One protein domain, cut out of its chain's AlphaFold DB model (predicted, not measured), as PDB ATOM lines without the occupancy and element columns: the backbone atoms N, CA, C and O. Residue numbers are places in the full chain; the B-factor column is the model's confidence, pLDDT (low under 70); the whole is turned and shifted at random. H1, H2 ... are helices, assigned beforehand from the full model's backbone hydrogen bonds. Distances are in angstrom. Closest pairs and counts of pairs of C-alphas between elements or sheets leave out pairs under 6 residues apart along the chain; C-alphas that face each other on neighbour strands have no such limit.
ATOM      1  N   SER A  31      12.579  14.891  11.524       92.06
ATOM      2  CA  SER A  31      12.902  13.473  11.304       92.06
ATOM      3  C   SER A  31      11.706  12.535  11.421       92.06
ATOM      4  O   SER A  31      11.729  11.455  10.841       92.06
ATOM      5  N   ASP A  32      10.678  12.958  12.147       93.12
ATOM      6  CA  ASP A  32       9.411  12.265  12.369       93.12
ATOM      7  C   ASP A  32       8.352  12.569  11.296       93.12
ATOM      8  O   ASP A  32       7.307  11.918  11.273       93.12
ATOM      9  N   ALA A  33       8.609  13.510  10.376       93.44
ATOM     10  CA  ALA A  33       7.717  13.749   9.247       93.44
ATOM     11  C   ALA A  33       7.532  12.463   8.427       93.44
ATOM     12  O   ALA A  33       8.500  11.770   8.093       93.44
ATOM     13  N   HIS A  34       6.285  12.166   8.049       95.06
ATOM     14  CA  HIS A  34       5.990  11.012   7.208       95.06
ATOM     15  C   HIS A  34       6.812  11.049   5.913       95.06
ATOM     16  O   HIS A  34       7.088  12.102   5.333       95.06
ATOM     17  N   LYS A  35       7.188   9.864   5.419       93.69
ATOM     18  CA  LYS A  35       8.057   9.728   4.241       93.69
ATOM     19  C   LYS A  35       7.502  10.454   3.007       93.69
ATOM     20  O   LYS A  35       8.285  10.993   2.231       93.69
ATOM     21  N   CYS A  36       6.177  10.509   2.853       94.75
ATOM     22  CA  CYS A  36       5.528  11.205   1.743       94.75
ATOM     23  C   CYS A  36       5.735  12.733   1.788       94.75
ATOM     24  O   CYS A  36       5.995  13.328   0.748       94.75
ATOM     25  N   VAL A  37       5.734  13.353   2.978       94.56
ATOM     26  CA  VAL A  37       5.988  14.796   3.181       94.56
ATOM     27  C   VAL A  37       7.394  15.148   2.694       94.56
ATOM     28  O   VAL A  37       7.576  16.088   1.923       94.56
ATOM     29  N   ARG A  38       8.391  14.341   3.086       92.88
ATOM     30  CA  ARG A  38       9.781  14.474   2.617       92.88
ATOM     31  C   ARG A  38       9.887  14.327   1.104       92.88
ATOM     32  O   ARG A  38      10.605  15.091   0.467       92.88
ATOM     33  N   TYR A  39       9.183  13.348   0.543       92.06
ATOM     34  CA  TYR A  39       9.211  13.087  -0.891       92.06
ATOM     35  C   TYR A  39       8.610  14.247  -1.685       92.06
ATOM     36  O   TYR A  39       9.205  14.671  -2.664       92.06
ATOM     37  N   CYS A  40       7.498  14.807  -1.213       93.19
ATOM     38  CA  CYS A  40       6.901  15.993  -1.805       93.19
ATOM     39  C   CYS A  40       7.852  17.197  -1.740       93.19
ATOM     40  O   CYS A  40       8.191  17.786  -2.757       93.19
ATOM     41  N   LEU A  41       8.345  17.570  -0.562       91.62
ATOM     42  CA  LEU A  41       9.088  18.829  -0.442       91.62
ATOM     43  C   LEU A  41      10.498  18.802  -1.057       91.62
ATOM     44  O   LEU A  41      11.024  19.863  -1.372       91.62
ATOM     45  N   ILE A  42      11.123  17.625  -1.191       87.00
ATOM     46  CA  ILE A  42      12.534  17.509  -1.606       87.00
ATOM     47  C   ILE A  42      12.688  16.912  -3.005       87.00
ATOM     48  O   ILE A  42      13.599  17.299  -3.734       87.00
ATOM     49  N   TYR A  43      11.871  15.916  -3.359       83.19
ATOM     50  CA  TYR A  43      12.124  15.105  -4.546       83.19
ATOM     51  C   TYR A  43      11.234  15.523  -5.722       83.19
ATOM     52  O   TYR A  43      10.010  15.557  -5.580       83.19
ATOM     53  N   PRO A  44      11.803  15.690  -6.931       67.69
ATOM     54  CA  PRO A  44      11.052  15.918  -8.170       67.69
ATOM     55  C   PRO A  44      10.377  14.627  -8.675       67.69
ATOM     56  O   PRO A  44      10.358  14.330  -9.864       67.69
ATOM     57  N   GLY A  45       9.873  13.779  -7.771       57.41
ATOM     58  CA  GLY A  45       9.160  12.551  -8.144       57.41
ATOM     59  C   GLY A  45       7.770  12.827  -8.725       57.41
ATOM     60  O   GLY A  45       7.192  11.982  -9.410       57.41
ATOM     61  N   PHE A  46       7.246  14.022  -8.465       60.03
ATOM     62  CA  PHE A  46       6.217  14.655  -9.272       60.03
ATOM     63  C   PHE A  46       6.894  15.369 -10.433       60.03
ATOM     64  O   PHE A  46       7.978  15.884 -10.220       60.03
ATOM     65  N   GLN A  47       6.260  15.423 -11.611       67.81
ATOM     66  CA  GLN A  47       6.768  16.058 -12.847       67.81
ATOM     67  C   GLN A  47       7.604  17.339 -12.619       67.81
ATOM     68  O   GLN A  47       8.541  17.567 -13.372       67.81
ATOM     69  N   ASP A  48       7.309  18.092 -11.550       83.56
ATOM     70  CA  ASP A  48       8.162  19.123 -10.962       83.56
ATOM     71  C   ASP A  48       8.178  19.017  -9.418       83.56
ATOM     72  O   ASP A  48       7.161  18.660  -8.808       83.56
ATOM     73  N   ASP A  49       9.294  19.378  -8.771       88.62
ATOM     74  CA  ASP A  49       9.296  19.659  -7.326       88.62
ATOM     75  C   ASP A  49       8.562  20.982  -7.016       88.62
ATOM     76  O   ASP A  49       8.099  21.689  -7.917       88.62
ATOM     77  N   LEU A  50       8.435  21.336  -5.733       90.50
ATOM     78  CA  LEU A  50       7.764  22.577  -5.337       90.50
ATOM     79  C   LEU A  50       8.397  23.823  -5.992       90.50
ATOM     80  O   LEU A  50       7.677  24.729  -6.406       90.50
ATOM     81  N   GLY A  51       9.724  23.866  -6.144       90.69
ATOM     82  CA  GLY A  51      10.420  24.980  -6.792       90.69
ATOM     83  C   GLY A  51      10.149  25.055  -8.298       90.69
ATOM     84  O   GLY A  51       9.953  26.148  -8.838       90.69
ATOM     85  N   GLY A  52      10.077  23.905  -8.967       90.25
ATOM     86  CA  GLY A  52       9.679  23.789 -10.369       90.25
ATOM     87  C   GLY A  52       8.224  24.205 -10.597       90.25
ATOM     88  O   GLY A  52       7.943  24.992 -11.499       90.25
ATOM     89  N   ALA A  53       7.308  23.806  -9.712       90.75
ATOM     90  CA  ALA A  53       5.902  24.207  -9.774       90.75
ATOM     91  C   ALA A  53       5.674  25.709  -9.543       90.75
ATOM     92  O   ALA A  53       4.729  26.300 -10.077       90.75
ATOM     93  N   LEU A  54       6.555  26.343  -8.768       91.44
ATOM     94  CA  LEU A  54       6.605  27.795  -8.606       91.44
ATOM     95  C   LEU A  54       7.282  28.508  -9.787       91.44
ATOM     96  O   LEU A  54       7.229  29.734  -9.860       91.44
ATOM     97  N   ALA A  55       7.852  27.757 -10.735       91.50
ATOM     98  CA  ALA A  55       8.634  28.246 -11.866       91.50
ATOM     99  C   ALA A  55       9.857  29.080 -11.444       91.50
ATOM    100  O   ALA A  55      10.245  30.025 -12.128       91.50
ATOM    101  N   CYS A  56      10.487  28.721 -10.322       89.19
ATOM    102  CA  CYS A  56      11.602  29.492  -9.769       89.19
ATOM    103  C   CYS A  56      12.947  29.287 -10.465       89.19
ATOM    104  O   CYS A  56      13.876  30.060 -10.233       89.19
ATOM    105  N   GLY A  57      13.045  28.278 -11.333       83.88
ATOM    106  CA  GLY A  57      14.289  27.899 -11.993       83.88
ATOM    107  C   GLY A  57      15.310  27.291 -11.027       83.88
ATOM    108  O   GLY A  57      15.229  27.447  -9.812       83.88
ATOM    109  N   ILE A  58      16.285  26.571 -11.579       83.69
ATOM    110  CA  ILE A  58      17.375  25.956 -10.811       83.69
ATOM    111  C   ILE A  58      18.629  26.832 -10.977       83.69
ATOM    112  O   ILE A  58      18.993  27.134 -12.117       83.69
ATOM    113  N   PRO A  59      19.326  27.228  -9.891       86.94
ATOM    114  CA  PRO A  59      19.050  26.911  -8.485       86.94
ATOM    115  C   PRO A  59      17.887  27.729  -7.905       86.94
ATOM    116  O   PRO A  59      17.737  28.910  -8.220       86.94
ATOM    117  N   TYR A  60      17.113  27.118  -7.002       88.00
ATOM    118  CA  TYR A  60      16.009  27.803  -6.329       88.00
ATOM    119  C   TYR A  60      16.540  28.943  -5.460       88.00
ATOM    120  O   TYR A  60      17.324  28.724  -4.532       88.00
ATOM    121  N   LYS A  61      16.102  30.164  -5.772       88.56
ATOM    122  CA  LYS A  61      16.343  31.355  -4.956       88.56
ATOM    123  C   LYS A  61      15.240  31.489  -3.915       88.56
ATOM    124  O   LYS A  61      14.067  31.357  -4.267       88.56
ATOM    125  N   ASN A  62      15.610  31.822  -2.680       89.06
ATOM    126  CA  ASN A  62      14.653  32.020  -1.589       89.06
ATOM    127  C   ASN A  62      13.564  33.039  -1.930       89.06
ATOM    128  O   ASN A  62      12.403  32.746  -1.684       89.06
ATOM    129  N   ASP A  63      13.901  34.148  -2.590       87.00
ATOM    130  CA  ASP A  63      12.921  35.186  -2.950       87.00
ATOM    131  C   ASP A  63      11.800  34.671  -3.863       87.00
ATOM    132  O   ASP A  63      10.656  35.103  -3.762       87.00
ATOM    133  N   CYS A  64      12.112  33.723  -4.751       89.94
ATOM    134  CA  CYS A  64      11.095  33.104  -5.595       89.94
ATOM    135  C   CYS A  64      10.397  31.946  -4.879       89.94
ATOM    136  O   CYS A  64       9.175  31.814  -4.946       89.94
ATOM    137  N   TYR A  65      11.179  31.102  -4.203       91.25
ATOM    138  CA  TYR A  65      10.673  29.904  -3.544       91.25
ATOM    139  C   TYR A  65       9.727  30.250  -2.396       91.25
ATOM    140  O   TYR A  65       8.738  29.564  -2.205       91.25
ATOM    141  N   CYS A  66      10.007  31.329  -1.667       91.81
ATOM    142  CA  CYS A  66       9.200  31.870  -0.585       91.81
ATOM    143  C   CYS A  66       8.460  33.110  -1.053       91.81
ATOM    144  O   CYS A  66       8.765  34.234  -0.668       91.81
ATOM    145  N   ALA A  67       7.466  32.889  -1.899       77.25
ATOM    146  CA  ALA A  67       6.717  33.974  -2.496       77.25
ATOM    147  C   ALA A  67       5.995  34.854  -1.472       77.25
ATOM    148  O   ALA A  67       4.998  34.445  -0.880       77.25
ATOM    149  N   THR A  68       6.456  36.090  -1.319       75.94
ATOM    150  CA  THR A  68       5.734  37.140  -0.588       75.94
ATOM    151  C   THR A  68       4.435  37.533  -1.295       75.94
ATOM    152  O   THR A  68       3.503  38.029  -0.666       75.94
ATOM    153  N   GLU A  69       4.352  37.267  -2.599       75.44
ATOM    154  CA  GLU A  69       3.168  37.484  -3.419       75.44
ATOM    155  C   GLU A  69       2.109  36.394  -3.197       75.44
ATOM    156  O   GLU A  69       2.374  35.190  -3.284       75.44
ATOM    157  N   VAL A  70       0.858  36.823  -3.010       75.38
ATOM    158  CA  VAL A  70      -0.320  35.949  -2.828       75.38
ATOM    159  C   VAL A  70      -0.463  34.920  -3.961       75.38
ATOM    160  O   VAL A  70      -0.909  33.786  -3.744       75.38
ATOM    161  N   ALA A  71      -0.050  35.293  -5.176       77.31
ATOM    162  CA  ALA A  71      -0.137  34.443  -6.357       77.31
ATOM    163  C   ALA A  71       0.713  33.172  -6.234       77.31
ATOM    164  O   ALA A  71       0.232  32.081  -6.547       77.31
ATOM    165  N   SER A  72       1.956  33.272  -5.758       82.94
ATOM    166  CA  SER A  72       2.812  32.091  -5.637       82.94
ATOM    167  C   SER A  72       2.611  31.341  -4.319       82.94
ATOM    168  O   SER A  72       2.761  30.122  -4.321       82.94
ATOM    169  N   ALA A  73       2.098  31.983  -3.262       87.12
ATOM    170  CA  ALA A  73       1.561  31.257  -2.102       87.12
ATOM    171  C   ALA A  73       0.412  30.303  -2.508       87.12
ATOM    172  O   ALA A  73       0.363  29.149  -2.078       87.12
ATOM    173  N   SER A  74      -0.471  30.746  -3.412       89.69
ATOM    174  CA  SER A  74      -1.565  29.924  -3.958       89.69
ATOM    175  C   SER A  74      -1.066  28.783  -4.861       89.69
ATOM    176  O   SER A  74      -1.615  27.678  -4.865       89.69
ATOM    177  N   LYS A  75       0.015  29.011  -5.617       92.56
ATOM    178  CA  LYS A  75       0.674  27.945  -6.391       92.56
ATOM    179  C   LYS A  75       1.309  26.901  -5.473       92.56
ATOM    180  O   LYS A  75       1.085  25.712  -5.683       92.56
ATOM    181  N   ALA A  76       2.016  27.329  -4.427       93.12
ATOM    182  CA  ALA A  76       2.607  26.416  -3.454       93.12
ATOM    183  C   ALA A  76       1.537  25.558  -2.767       93.12
ATOM    184  O   ALA A  76       1.666  24.336  -2.708       93.12
ATOM    185  N   SER A  77       0.441  26.169  -2.305       92.75
ATOM    186  CA  SER A  77      -0.635  25.442  -1.624       92.75
ATOM    187  C   SER A  77      -1.333  24.429  -2.537       92.75
ATOM    188  O   SER A  77      -1.533  23.284  -2.126       92.75
ATOM    189  N   SER A  78      -1.635  24.805  -3.784       93.94
ATOM    190  CA  SER A  78      -2.242  23.895  -4.767       93.94
ATOM    191  C   SER A  78      -1.322  22.732  -5.149       93.94
ATOM    192  O   SER A  78      -1.790  21.600  -5.307       93.94
ATOM    193  N   TRP A  79      -0.011  22.974  -5.243       94.31
ATOM    194  CA  TRP A  79       0.974  21.924  -5.478       94.31
ATOM    195  C   TRP A  79       1.081  20.969  -4.283       94.31
ATOM    196  O   TRP A  79       0.999  19.754  -4.468       94.31
ATOM    197  N   ILE A  80       1.165  21.497  -3.054       94.88
ATOM    198  CA  ILE A  80       1.215  20.695  -1.819       94.88
ATOM    199  C   ILE A  80      -0.026  19.807  -1.699       94.88
ATOM    200  O   ILE A  80       0.087  18.630  -1.363       94.88
ATOM    201  N   GLU A  81      -1.214  20.336  -2.001       94.75
ATOM    202  CA  GLU A  81      -2.453  19.556  -1.958       94.75
ATOM    203  C   GLU A  81      -2.439  18.398  -2.963       94.75
ATOM    204  O   GLU A  81      -2.815  17.273  -2.623       94.75
ATOM    205  N   ARG A  82      -1.986  18.656  -4.194       94.75
ATOM    206  CA  ARG A  82      -1.878  17.624  -5.229       94.75
ATOM    207  C   ARG A  82      -0.857  16.557  -4.843       94.75
ATOM    208  O   ARG A  82      -1.156  15.369  -4.956       94.75
ATOM    209  N   CYS A  83       0.304  16.966  -4.332       95.00
ATOM    210  CA  CYS A  83       1.333  16.028  -3.905       95.00
ATOM    211  C   CYS A  83       0.872  15.175  -2.715       95.00
ATOM    212  O   CYS A  83       1.043  13.958  -2.744       95.00
ATOM    213  N   ALA A  84       0.198  15.774  -1.723       94.62
ATOM    214  CA  ALA A  84      -0.403  15.035  -0.611       94.62
ATOM    215  C   ALA A  84      -1.351  13.940  -1.117       94.62
ATOM    216  O   ALA A  84      -1.233  12.786  -0.718       94.62
ATOM    217  N   LYS A  85      -2.269  14.291  -2.028       93.88
ATOM    218  CA  LYS A  85      -3.274  13.363  -2.571       93.88
ATOM    219  C   LYS A  85      -2.663  12.173  -3.305       93.88
ATOM    220  O   LYS A  85      -3.222  11.085  -3.244       93.88
ATOM    221  N   GLU A  86      -1.542  12.367  -3.988       92.94
ATOM    222  CA  GLU A  86      -0.907  11.302  -4.770       92.94
ATOM    223  C   GLU A  86       0.131  10.494  -3.980       92.94
ATOM    224  O   GLU A  86       0.260   9.293  -4.208       92.94
ATOM    225  N   GLN A  87       0.870  11.121  -3.060       93.12
ATOM    226  CA  GLN A  87       2.005  10.490  -2.368       93.12
ATOM    227  C   GLN A  87       1.689  10.087  -0.924       93.12
ATOM    228  O   GLN A  87       2.266   9.128  -0.412       93.12
ATOM    229  N   CYS A  88       0.771  10.785  -0.253       94.62
ATOM    230  CA  CYS A  88       0.377  10.516   1.133       94.62
ATOM    231  C   CYS A  88      -0.910   9.680   1.198       94.62
ATOM    232  O   CYS A  88      -1.869  10.036   1.876       94.62
ATOM    233  N   LEU A  89      -0.940   8.554   0.474       90.94
ATOM    234  CA  LEU A  89      -2.096   7.642   0.449       90.94
ATOM    235  C   LEU A  89      -2.246   6.817   1.736       90.94
ATOM    236  O   LEU A  89      -3.324   6.302   2.019       90.94
ATOM    237  N   VAL A  90      -1.163   6.661   2.499       87.38
ATOM    238  CA  VAL A  90      -1.137   5.881   3.739       87.38
ATOM    239  C   VAL A  90      -1.058   6.846   4.916       87.38
ATOM    240  O   VAL A  90       0.003   7.408   5.169       87.38
ATOM    241  N   GLY A  91      -2.167   7.017   5.637       87.12
ATOM    242  CA  GLY A  91      -2.233   7.855   6.836       87.12
ATOM    243  C   GLY A  91      -3.335   8.910   6.785       87.12
ATOM    244  O   GLY A  91      -4.324   8.773   6.066       87.12
ATOM    245  N   ASP A  92      -3.166   9.958   7.591       92.81
ATOM    246  CA  ASP A  92      -4.071  11.104   7.627       92.81
ATOM    247  C   ASP A  92      -3.602  12.168   6.624       92.81
ATOM    248  O   ASP A  92      -2.706  12.969   6.903       92.81
ATOM    249  N   LEU A  93      -4.254  12.184   5.457       95.44
ATOM    250  CA  LEU A  93      -4.014  13.148   4.384       95.44
ATOM    251  C   LEU A  93      -4.061  14.605   4.879       95.44
ATOM    252  O   LEU A  93      -3.265  15.434   4.438       95.44
ATOM    253  N   ASN A  94      -4.998  14.938   5.774       95.56
ATOM    254  CA  ASN A  94      -5.130  16.306   6.271       95.56
ATOM    255  C   ASN A  94      -3.934  16.672   7.143       95.56
ATOM    256  O   ASN A  94      -3.383  17.761   6.982       95.56
ATOM    257  N   LYS A  95      -3.497  15.749   8.006       95.38
ATOM    258  CA  LYS A  95      -2.304  15.928   8.837       95.38
ATOM    259  C   LYS A  95      -1.050  16.123   7.983       95.38
ATOM    260  O   LYS A  95      -0.287  17.049   8.249       95.38
ATOM    261  N   ASP A  96      -0.863  15.320   6.937       95.88
ATOM    262  CA  ASP A  96       0.309  15.418   6.057       95.88
ATOM    263  C   ASP A  96       0.313  16.696   5.222       95.88
ATOM    264  O   ASP A  96       1.334  17.384   5.135       95.88
ATOM    265  N   ARG A  97      -0.844  17.074   4.668       95.69
ATOM    266  CA  ARG A  97      -1.014  18.344   3.952       95.69
ATOM    267  C   ARG A  97      -0.702  19.536   4.856       95.69
ATOM    268  O   ARG A  97       0.071  20.406   4.463       95.69
ATOM    269  N   THR A  98      -1.283  19.580   6.055       95.50
ATOM    270  CA  THR A  98      -1.043  20.663   7.017       95.50
ATOM    271  C   THR A  98       0.413  20.683   7.481       95.50
ATOM    272  O   THR A  98       1.002  21.756   7.577       95.50
ATOM    273  N   SER A  99       1.032  19.518   7.692       95.69
ATOM    274  CA  SER A  99       2.458  19.411   8.020       95.69
ATOM    275  C   SER A  99       3.341  20.018   6.924       95.69
ATOM    276  O   SER A  99       4.168  20.879   7.216       95.69
ATOM    277  N   MET A 100       3.110  19.676   5.648       94.94
ATOM    278  CA  MET A 100       3.850  20.265   4.520       94.94
ATOM    279  C   MET A 100       3.687  21.785   4.431       94.94
ATOM    280  O   MET A 100       4.669  22.493   4.217       94.94
ATOM    281  N   GLN A 101       2.464  22.292   4.622       94.50
ATOM    282  CA  GLN A 101       2.195  23.732   4.625       94.50
ATOM    283  C   GLN A 101       2.936  24.446   5.760       94.50
ATOM    284  O   GLN A 101       3.529  25.497   5.532       94.50
ATOM    285  N   ASN A 102       2.945  23.861   6.960       94.06
ATOM    286  CA  ASN A 102       3.635  24.424   8.117       94.06
ATOM    287  C   ASN A 102       5.157  24.418   7.939       94.06
ATOM    288  O   ASN A 102       5.796  25.412   8.269       94.06
ATOM    289  N   ILE A 103       5.736  23.343   7.388       94.38
ATOM    290  CA  ILE A 103       7.176  23.269   7.091       94.38
ATOM    291  C   ILE A 103       7.561  24.342   6.070       94.38
ATOM    292  O   ILE A 103       8.513  25.084   6.287       94.38
ATOM    293  N   TYR A 104       6.801  24.464   4.978       93.44
ATOM    294  CA  TYR A 104       7.047  25.483   3.959       93.44
ATOM    295  C   TYR A 104       6.914  26.909   4.523       93.44
ATOM    296  O   TYR A 104       7.777  27.753   4.288       93.44
ATOM    297  N   ALA A 105       5.882  27.176   5.328       92.31
ATOM    298  CA  ALA A 105       5.698  28.477   5.969       92.31
ATOM    299  C   ALA A 105       6.808  28.800   6.987       92.31
ATOM    300  O   ALA A 105       7.284  29.934   7.029       92.31
ATOM    301  N   GLY A 106       7.226  27.812   7.786       92.44
ATOM    302  CA  GLY A 106       8.327  27.937   8.743       92.44
ATOM    303  C   GLY A 106       9.642  28.262   8.045       92.44
ATOM    304  O   GLY A 106      10.269  29.266   8.368       92.44
ATOM    305  N   TYR A 107       9.969  27.506   6.995       93.31
ATOM    306  CA  TYR A 107      11.132  27.755   6.149       93.31
ATOM    307  C   TYR A 107      11.177  29.198   5.627       93.31
ATOM    308  O   TYR A 107      12.186  29.891   5.751       93.31
ATOM    309  N   CYS A 108      10.063  29.683   5.075       92.62
ATOM    310  CA  CYS A 108      10.007  31.032   4.523       92.62
ATOM    311  C   CYS A 108      10.118  32.123   5.586       92.62
ATOM    312  O   CYS A 108      10.783  33.136   5.365       92.62
ATOM    313  N   LYS A 109       9.539  31.893   6.765       90.88
ATOM    314  CA  LYS A 109       9.710  32.781   7.913       90.88
ATOM    315  C   LYS A 109      11.176  32.860   8.349       90.88
ATOM    316  O   LYS A 109      11.667  33.965   8.567       90.88
ATOM    317  N   ASP A 110      11.868  31.728   8.433       90.62
ATOM    318  CA  ASP A 110      13.277  31.667   8.847       90.62
ATOM    319  C   ASP A 110      14.214  32.284   7.798       90.62
ATOM    320  O   ASP A 110      15.234  32.881   8.142       90.62
ATOM    321  N   ALA A 111      13.819  32.245   6.521       88.75
ATOM    322  CA  ALA A 111      14.473  32.971   5.435       88.75
ATOM    323  C   ALA A 111      14.216  34.496   5.456       88.75
ATOM    324  O   ALA A 111      14.737  35.211   4.603       88.75
ATOM    325  N   GLY A 112      13.420  35.012   6.404       89.81
ATOM    326  CA  GLY A 112      13.064  36.434   6.494       89.81
ATOM    327  C   GLY A 112      12.013  36.886   5.475       89.81
ATOM    328  O   GLY A 112      11.812  38.086   5.300       89.81
TER     329      GLY A 112
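AT A GLANCE: This is residues 31 to 112 of the 321 residues of the protein "Transmembrane protein SKG6" of Metarhizium robertsii (strain ARSEF 23 / ATCC MYA-3075) (UniProt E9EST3). H4 and H5 make a helical hairpin opened as a V, with H1 packed on both near its closed end. Short H2 packs on H4; short H3 is near the open end. The printed part has 82 residues, five named helices, H1 to H5 in chain order, and no named strand: all helix, compact, radius of gyration of the C-alphas 12.0 A, spans 33 by 25 by 23 A.

IN THESE COORDINATES: From C-alpha 70 at (-0.320, 35.949, -2.828), H4, residues 70 to 87, runs 25.6 A. H5, residues 93 to 110, runs 25.7 A to C-alpha 110 at (13.277, 31.667, 8.847). Earlier, find H1 at 35 to 42, H2 at 50 to 53, H3 at 62 to 65.

HOW THE PARTS SIT: H4 and H5 touch, opposite ways at a steep tilt of 39 degrees; their closest C-alphas, Ala 84 and Arg 97, are 5.7 A apart. Look at Cys 36 and Gln 87, closest C-alphas of H1 and H4, which touch: 5.5 A. Every O i to N i+4 pair is within hydrogen-bond range in H1, H4 and H5; H2 and H3 are too short for one.

THE WHOLE: The printed part has no cut and no long link; residues 44 to 47 have pLDDT under 70.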